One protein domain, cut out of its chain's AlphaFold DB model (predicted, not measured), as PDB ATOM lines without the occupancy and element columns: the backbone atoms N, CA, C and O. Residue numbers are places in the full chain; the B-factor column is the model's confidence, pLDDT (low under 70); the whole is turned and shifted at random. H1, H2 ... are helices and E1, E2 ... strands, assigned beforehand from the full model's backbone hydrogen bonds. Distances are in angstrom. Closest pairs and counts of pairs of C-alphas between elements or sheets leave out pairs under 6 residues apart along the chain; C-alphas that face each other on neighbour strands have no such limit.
ATOM      1  N   TRP A  10       2.995 -43.250 -47.806       89.06
ATOM      2  CA  TRP A  10       3.220 -43.595 -46.412       89.06
ATOM      3  C   TRP A  10       2.925 -42.373 -45.538       89.06
ATOM      4  O   TRP A  10       2.887 -41.236 -46.021       89.06
ATOM      5  N   ARG A  11       2.659 -42.603 -44.256       89.06
ATOM      6  CA  ARG A  11       2.488 -41.552 -43.251       89.06
ATOM      7  C   ARG A  11       3.184 -41.943 -41.964       89.06
ATOM      8  O   ARG A  11       3.217 -43.119 -41.611       89.06
ATOM      9  N   CYS A  12       3.656 -40.940 -41.247       90.06
ATOM     10  CA  CYS A  12       4.004 -41.096 -39.848       90.06
ATOM     11  C   CYS A  12       2.728 -41.233 -39.002       90.06
ATOM     12  O   CYS A  12       1.709 -40.603 -39.285       90.06
ATOM     13  N   THR A  13       2.782 -42.090 -37.985       88.50
ATOM     14  CA  THR A  13       1.682 -42.339 -37.036       88.50
ATOM     15  C   THR A  13       1.883 -41.634 -35.695       88.50
ATOM     16  O   THR A  13       1.017 -41.711 -34.825       88.50
ATOM     17  N   VAL A  14       3.010 -40.938 -35.521       89.06
ATOM     18  CA  VAL A  14       3.318 -40.178 -34.309       89.06
ATOM     19  C   VAL A  14       2.399 -38.962 -34.222       89.06
ATOM     20  O   VAL A  14       2.253 -38.187 -35.168       89.06
ATOM     21  N   VAL A  15       1.769 -38.783 -33.063       87.25
ATOM     22  CA  VAL A  15       0.898 -37.633 -32.800       87.25
ATOM     23  C   VAL A  15       1.716 -36.345 -32.935       87.25
ATOM     24  O   VAL A  15       2.769 -36.210 -32.325       87.25
ATOM     25  N   GLY A  16       1.250 -35.411 -33.764       87.56
ATOM     26  CA  GLY A  16       1.947 -34.149 -34.051       87.56
ATOM     27  C   GLY A  16       2.919 -34.201 -35.236       87.56
ATOM     28  O   GLY A  16       3.199 -33.162 -35.826       87.56
ATOM     29  N   CYS A  17       3.352 -35.387 -35.675       84.69
ATOM     30  CA  CYS A  17       4.160 -35.558 -36.881       84.69
ATOM     31  C   CYS A  17       3.326 -36.278 -37.947       84.69
ATOM     32  O   CYS A  17       3.196 -37.497 -37.932       84.69
ATOM     33  N   ASN A  18       2.729 -35.531 -38.884       81.88
ATOM     34  CA  ASN A  18       1.863 -36.101 -39.928       81.88
ATOM     35  C   ASN A  18       2.344 -35.856 -41.382       81.88
ATOM     36  O   ASN A  18       1.519 -35.496 -42.238       81.88
ATOM     37  N   PRO A  19       3.644 -36.025 -41.704       85.00
ATOM     38  CA  PRO A  19       4.126 -35.903 -43.073       85.00
ATOM     39  C   PRO A  19       3.539 -36.991 -43.979       85.00
ATOM     40  O   PRO A  19       3.302 -38.132 -43.569       85.00
ATOM     41  N   VAL A  20       3.315 -36.623 -45.243       86.56
ATOM     42  CA  VAL A  20       2.992 -37.567 -46.319       86.56
ATOM     43  C   VAL A  20       4.286 -37.919 -47.030       86.56
ATOM     44  O   VAL A  20       4.876 -37.072 -47.691       86.56
ATOM     45  N   LEU A  21       4.699 -39.173 -46.913       88.25
ATOM     46  CA  LEU A  21       5.951 -39.678 -47.464       88.25
ATOM     47  C   LEU A  21       5.635 -40.416 -48.771       88.25
ATOM     48  O   LEU A  21       4.705 -41.230 -48.826       88.25
ATOM     49  N   ILE A  22       6.353 -40.089 -49.844       88.44
ATOM     50  CA  ILE A  22       6.121 -40.654 -51.178       88.44
ATOM     51  C   ILE A  22       7.271 -41.597 -51.517       88.44
ATOM     52  O   ILE A  22       8.415 -41.180 -51.637       88.44
ATOM     53  N   GLY A  23       6.941 -42.866 -51.717       86.62
ATOM     54  CA  GLY A  23       7.902 -43.931 -51.959       86.62
ATOM     55  C   GLY A  23       8.442 -44.539 -50.669       86.62
ATOM     56  O   GLY A  23       8.302 -43.995 -49.577       86.62
ATOM     57  N   GLU A  24       9.034 -45.716 -50.819       86.44
ATOM     58  CA  GLU A  24       9.735 -46.422 -49.747       86.44
ATOM     59  C   GLU A  24      11.016 -45.707 -49.268       86.44
ATOM     60  O   GLU A  24      11.225 -45.682 -48.056       86.44
ATOM     61  N   PRO A  25      11.823 -45.047 -50.133       89.94
ATOM     62  CA  PRO A  25      13.028 -44.347 -49.678       89.94
ATOM     63  C   PRO A  25      12.726 -43.242 -48.658       89.94
ATOM     64  O   PRO A  25      13.247 -43.269 -47.547       89.94
ATOM     65  N   ALA A  26      11.781 -42.351 -48.979       88.06
ATOM     66  CA  ALA A  26      11.352 -41.283 -48.073       88.06
ATOM     67  C   ALA A  26      10.726 -41.829 -46.778       88.06
ATOM     68  O   ALA A  26      10.812 -41.207 -45.721       88.06
ATOM     69  N   ALA A  27      10.077 -42.996 -46.851       88.75
ATOM     70  CA  ALA A  27       9.540 -43.664 -45.676       88.75
ATOM     71  C   ALA A  27      10.666 -44.144 -44.746       88.75
ATOM     72  O   ALA A  27      10.624 -43.838 -43.557       88.75
ATOM     73  N   ARG A  28      11.698 -44.811 -45.285       89.25
ATOM     74  CA  ARG A  28      12.864 -45.274 -44.512       89.25
ATOM     75  C   ARG A  28      13.680 -44.136 -43.909       89.25
ATOM     76  O   ARG A  28      14.101 -44.245 -42.762       89.25
ATOM     77  N   GLU A  29      13.893 -43.054 -44.650       91.88
ATOM     78  CA  GLU A  29      14.572 -41.863 -44.122       91.88
ATOM     79  C   GLU A  29      13.808 -41.269 -42.938       91.88
ATOM     80  O   GLU A  29      14.400 -40.906 -41.924       91.88
ATOM     81  N   HIS A  30      12.477 -41.226 -43.025       90.94
ATOM     82  CA  HIS A  30      11.663 -40.759 -41.912       90.94
ATOM     83  C   HIS A  30      11.648 -41.748 -40.743       90.94
ATOM     84  O   HIS A  30      11.682 -41.329 -39.591       90.94
ATOM     85  N   GLU A  31      11.623 -43.052 -41.006       90.31
ATOM     86  CA  GLU A  31      11.709 -44.080 -39.965       90.31
ATOM     87  C   GLU A  31      13.016 -43.972 -39.164       90.31
ATOM     88  O   GLU A  31      13.005 -44.152 -37.945       90.31
ATOM     89  N   ALA A  32      14.118 -43.558 -39.803       91.94
ATOM     90  CA  ALA A  32      15.396 -43.299 -39.135       91.94
ATOM     91  C   ALA A  32      15.333 -42.173 -38.083       91.94
ATOM     92  O   ALA A  32      16.175 -42.128 -37.191       91.94
ATOM     93  N   THR A  33      14.311 -41.307 -38.120       89.38
ATOM     94  CA  THR A  33      14.061 -40.308 -37.062       89.38
ATOM     95  C   THR A  33      13.473 -40.913 -35.777       89.38
ATOM     96  O   THR A  33      13.215 -40.195 -34.815       89.38
ATOM     97  N   GLY A  34      13.249 -42.233 -35.736       89.69
ATOM     98  CA  GLY A  34      12.635 -42.944 -34.608       89.69
ATOM     99  C   GLY A  34      11.103 -42.945 -34.647       89.69
ATOM    100  O   GLY A  34      10.444 -43.431 -33.726       89.69
ATOM    101  N   HIS A  35      10.515 -42.408 -35.714       90.81
ATOM    102  CA  HIS A  35       9.076 -42.328 -35.902       90.81
ATOM    103  C   HIS A  35       8.496 -43.580 -36.562       90.81
ATOM    104  O   HIS A  35       9.019 -44.098 -37.547       90.81
ATOM    105  N   ARG A  36       7.338 -44.032 -36.067       88.19
ATOM    106  CA  ARG A  36       6.612 -45.164 -36.660       88.19
ATOM    107  C   ARG A  36       5.871 -44.740 -37.921       88.19
ATOM    108  O   ARG A  36       4.959 -43.908 -37.863       88.19
ATOM    109  N   ILE A  37       6.200 -45.379 -39.035       91.06
ATOM    110  CA  ILE A  37       5.556 -45.170 -40.332       91.06
ATOM    111  C   ILE A  37       4.536 -46.268 -40.647       91.06
ATOM    112  O   ILE A  37       4.669 -47.416 -40.232       91.06
ATOM    113  N   ALA A  38       3.507 -45.920 -41.413       86.62
ATOM    114  CA  ALA A  38       2.515 -46.857 -41.922       86.62
ATOM    115  C   ALA A  38       2.181 -46.549 -43.381       86.62
ATOM    116  O   ALA A  38       2.091 -45.387 -43.799       86.62
ATOM    117  N   LYS A  39       1.960 -47.603 -44.168       85.44
ATOM    118  CA  LYS A  39       1.506 -47.464 -45.551       85.44
ATOM    119  C   LYS A  39       0.057 -46.998 -45.573       85.44
ATOM    120  O   LYS A  39      -0.781 -47.490 -44.818       85.44
ATOM    121  N   TRP A  40      -0.255 -46.058 -46.458       81.44
ATOM    122  CA  TRP A  40      -1.605 -45.524 -46.546       81.44
ATOM    123  C   TRP A  40      -2.591 -46.625 -46.983       81.44
ATOM    124  O   TRP A  40      -2.353 -47.281 -48.003       81.44
ATOM    125  N   PRO A  41      -3.723 -46.819 -46.278       72.25
ATOM    126  CA  PRO A  41      -4.711 -47.823 -46.658       72.25
ATOM    127  C   PRO A  41      -5.346 -47.500 -48.016       72.25
ATOM    128  O   PRO A  41      -5.999 -46.468 -48.200       72.25
ATOM    129  N   ILE A  42      -5.197 -48.416 -48.972       72.00
ATOM    130  CA  ILE A  42      -5.828 -48.302 -50.288       72.00
ATOM    131  C   ILE A  42      -7.293 -48.718 -50.149       72.00
ATOM    132  O   ILE A  42      -7.601 -49.843 -49.759       72.00
ATOM    133  N   ARG A  43      -8.221 -47.823 -50.502       75.06
ATOM    134  CA  ARG A  43      -9.651 -48.165 -50.518       75.06
ATOM    135  C   ARG A  43      -9.931 -49.239 -51.570       75.06
ATOM    136  O   ARG A  43      -9.504 -49.104 -52.718       75.06
ATOM    137  N   SER A  44     -10.733 -50.236 -51.196       78.06
ATOM    138  CA  SER A  44     -11.293 -51.213 -52.136       78.06
ATOM    139  C   SER A  44     -12.124 -50.527 -53.226       78.06
ATOM    140  O   SER A  44     -12.589 -49.394 -53.055       78.06
ATOM    141  N   ALA A  45     -12.367 -51.218 -54.344       75.25
ATOM    142  CA  ALA A  45     -13.198 -50.696 -55.433       75.25
ATOM    143  C   ALA A  45     -14.599 -50.269 -54.946       75.25
ATOM    144  O   ALA A  45     -15.069 -49.178 -55.282       75.25
ATOM    145  N   ALA A  46     -15.216 -51.065 -54.067       78.56
ATOM    146  CA  ALA A  46     -16.490 -50.739 -53.425       78.56
ATOM    147  C   ALA A  46     -16.392 -49.479 -52.542       78.56
ATOM    148  O   ALA A  46     -17.237 -48.583 -52.624       78.56
ATOM    149  N   GLY A  47     -15.319 -49.349 -51.753       79.88
ATOM    150  CA  GLY A  47     -15.058 -48.153 -50.947       79.88
ATOM    151  C   GLY A  47     -14.877 -46.893 -51.800       79.88
ATOM    152  O   GLY A  47     -15.390 -45.823 -51.457       79.88
ATOM    153  N   LYS A  48     -14.206 -47.014 -52.953       79.38
ATOM    154  CA  LYS A  48     -14.078 -45.930 -53.937       79.38
ATOM    155  C   LYS A  48     -15.426 -45.559 -54.560       79.38
ATOM    156  O   LYS A  48     -15.709 -44.375 -54.717       79.38
ATOM    157  N   ALA A  49     -16.272 -46.534 -54.898       78.75
ATOM    158  CA  ALA A  49     -17.610 -46.285 -55.440       78.75
ATOM    159  C   ALA A  49     -18.512 -45.550 -54.433       78.75
ATOM    160  O   ALA A  49     -19.113 -44.530 -54.777       78.75
ATOM    161  N   LYS A  50     -18.529 -45.985 -53.165       81.81
ATOM    162  CA  LYS A  50     -19.280 -45.314 -52.088       81.81
ATOM    163  C   LYS A  50     -18.801 -43.876 -51.871       81.81
ATOM    164  O   LYS A  50     -19.622 -42.971 -51.729       81.81
ATOM    165  N   ALA A  51     -17.486 -43.649 -51.902       76.75
ATOM    166  CA  ALA A  51     -16.906 -42.313 -51.795       76.75
ATOM    167  C   ALA A  51     -17.279 -41.415 -52.985       76.75
ATOM    168  O   ALA A  51     -17.670 -40.272 -52.771       76.75
ATOM    169  N   ARG A  52     -17.222 -41.938 -54.218       79.50
ATOM    170  CA  ARG A  52     -17.676 -41.217 -55.417       79.50
ATOM    171  C   ARG A  52     -19.146 -40.830 -55.310       79.50
ATOM    172  O   ARG A  52     -19.469 -39.675 -55.544       79.50
ATOM    173  N   ARG A  53     -20.018 -41.755 -54.892       79.56
ATOM    174  CA  ARG A  53     -21.449 -41.471 -54.694       79.56
ATOM    175  C   ARG A  53     -21.672 -40.361 -53.667       79.56
ATOM    176  O   ARG A  53     -22.423 -39.438 -53.944       79.56
ATOM    177  N   ARG A  54     -20.984 -40.422 -52.522       70.44
ATOM    178  CA  ARG A  54     -21.049 -39.383 -51.479       70.44
ATOM    179  C   ARG A  54     -20.548 -38.022 -51.971       70.44
ATOM    180  O   ARG A  54     -21.111 -37.000 -51.612       70.44
ATOM    181  N   ASN A  55     -19.484 -38.001 -52.768       70.50
ATOM    182  CA  ASN A  55     -18.907 -36.757 -53.274       70.50
ATOM    183  C   ASN A  55     -19.688 -36.189 -54.476       70.50
ATOM    184  O   ASN A  55     -19.561 -35.008 -54.764       70.50
ATOM    185  N   LYS A  56     -20.489 -37.009 -55.172       69.38
ATOM    186  CA  LYS A  56     -21.301 -36.589 -56.325       69.38
ATOM    187  C   LYS A  56     -22.468 -35.685 -55.926       69.38
ATOM    188  O   LYS A  56     -22.885 -34.860 -56.724       69.38
ATOM    189  N   THR A  57     -22.999 -35.841 -54.716       64.44
ATOM    190  CA  THR A  57     -24.189 -35.108 -54.259       64.44
ATOM    191  C   THR A  57     -23.883 -33.709 -53.727       64.44
ATOM    192  O   THR A  57     -24.783 -33.077 -53.191       64.44
ATOM    193  N   GLY A  58     -22.630 -33.240 -53.787       61.75
ATOM    194  CA  GLY A  58     -22.268 -31.926 -53.248       61.75
ATOM    195  C   GLY A  58     -22.484 -31.801 -51.735       61.75
ATOM    196  O   GLY A  58     -22.494 -30.702 -51.204       61.75
ATOM    197  N   TYR A  59     -22.626 -32.908 -50.992       60.47
ATOM    198  CA  TYR A  59     -22.897 -32.865 -49.544       60.47
ATOM    199  C   TYR A  59     -21.810 -32.126 -48.742       60.47
ATOM    200  O   TYR A  59     -22.053 -31.671 -47.634       60.47
ATOM    201  N   TYR A  60     -20.598 -31.999 -49.284       55.06
ATOM    202  CA  TYR A  60     -19.532 -31.199 -48.678       55.06
ATOM    203  C   TYR A  60     -19.426 -29.783 -49.255       55.06
ATOM    204  O   TYR A  60     -18.654 -28.993 -48.727       55.06
ATOM    205  N   ASP A  61     -20.196 -29.429 -50.285       61.09
ATOM    206  CA  ASP A  61     -20.256 -28.057 -50.800       61.09
ATOM    207  C   ASP A  61     -20.884 -27.101 -49.786       61.09
ATOM    208  O   ASP A  61     -20.450 -25.960 -49.703       61.09
ATOM    209  N   GLN A  62     -21.804 -27.585 -48.943       61.59
ATOM    210  CA  GLN A  62     -22.348 -26.810 -47.819       61.59
ATOM    211  C   GLN A  62     -21.284 -26.434 -46.766       61.59
ATOM    212  O   GLN A  62     -21.483 -25.496 -46.007       61.59
ATOM    213  N   TYR A  63     -20.159 -27.160 -46.719       59.06
ATOM    214  CA  TYR A  63     -19.049 -26.907 -45.788       59.06
ATOM    215  C   TYR A  63     -17.800 -26.343 -46.482       59.06
ATOM    216  O   TYR A  63     -16.943 -25.763 -45.824       59.06
ATOM    217  N   ASN A  64     -17.692 -26.474 -47.808       59.25
ATOM    218  CA  ASN A  64     -16.691 -25.800 -48.635       59.25
ATOM    219  C   ASN A  64     -17.204 -24.410 -49.040       59.25
ATOM    220  O   ASN A  64     -17.354 -24.107 -50.225       59.25
ATOM    221  N   VAL A  65     -17.480 -23.579 -48.034       55.16
ATOM    222  CA  VAL A  65     -17.773 -22.148 -48.183       55.16
ATOM    223  C   VAL A  65     -16.462 -21.403 -48.411       55.16
ATOM    224  O   VAL A  65     -15.874 -20.812 -47.512       55.16
TER     225      VAL A  65
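This is residues 10 to 65 of the 88 residues of an uncharacterized protein of Arthrobacter woluwensis (UniProt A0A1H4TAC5). A small head, where H1 covers one face of a three-stranded sheet, is joined to an arm of H2 and a tail, of which residues 44 to 50 and 52 to 65 stand free. The 56 printed residues include E1, E2, H1, E3, H2 in order; the sheet, E2 E1 E3, is antiparallel, the class mixed. It is extended, radius of gyration of the C-alphas 15.8 A, spanning 43 by 29 by 15 A.

E1, residues 10 to 12, begins at (3.220, -43.595, -46.412). E2 is residues 20 to 22, H1 23 to 31, 12.6 A, E3 37 to 39. H2, residues 45 to 56, 16.3 A, ends at (-21.301, -36.589, -56.325).

E1 and E2 form a hairpin; N 10 and O 21 are 2.8 A apart. For E1 and E3, N 11 and O 38 are 2.9 A apart. H1 is on the sheet, height 8.1 A, over E1; their closest C-alphas, Trp 10 and Ala 27, are 6.4 A apart. E2, H1, E3 form a split strand-helix-strand unit, E1 between its same-way strands, the crossover right-handed. H2 is not on the sheet. In H1 and H2 every O i to N i+4 pair is within hydrogen-bond range.

The printed part has no cut and no long link. The farthest C-alphas, Ala 32 and Thr 57, are 43.2 A apart. Residues 56 to 65 have pLDDT under 70.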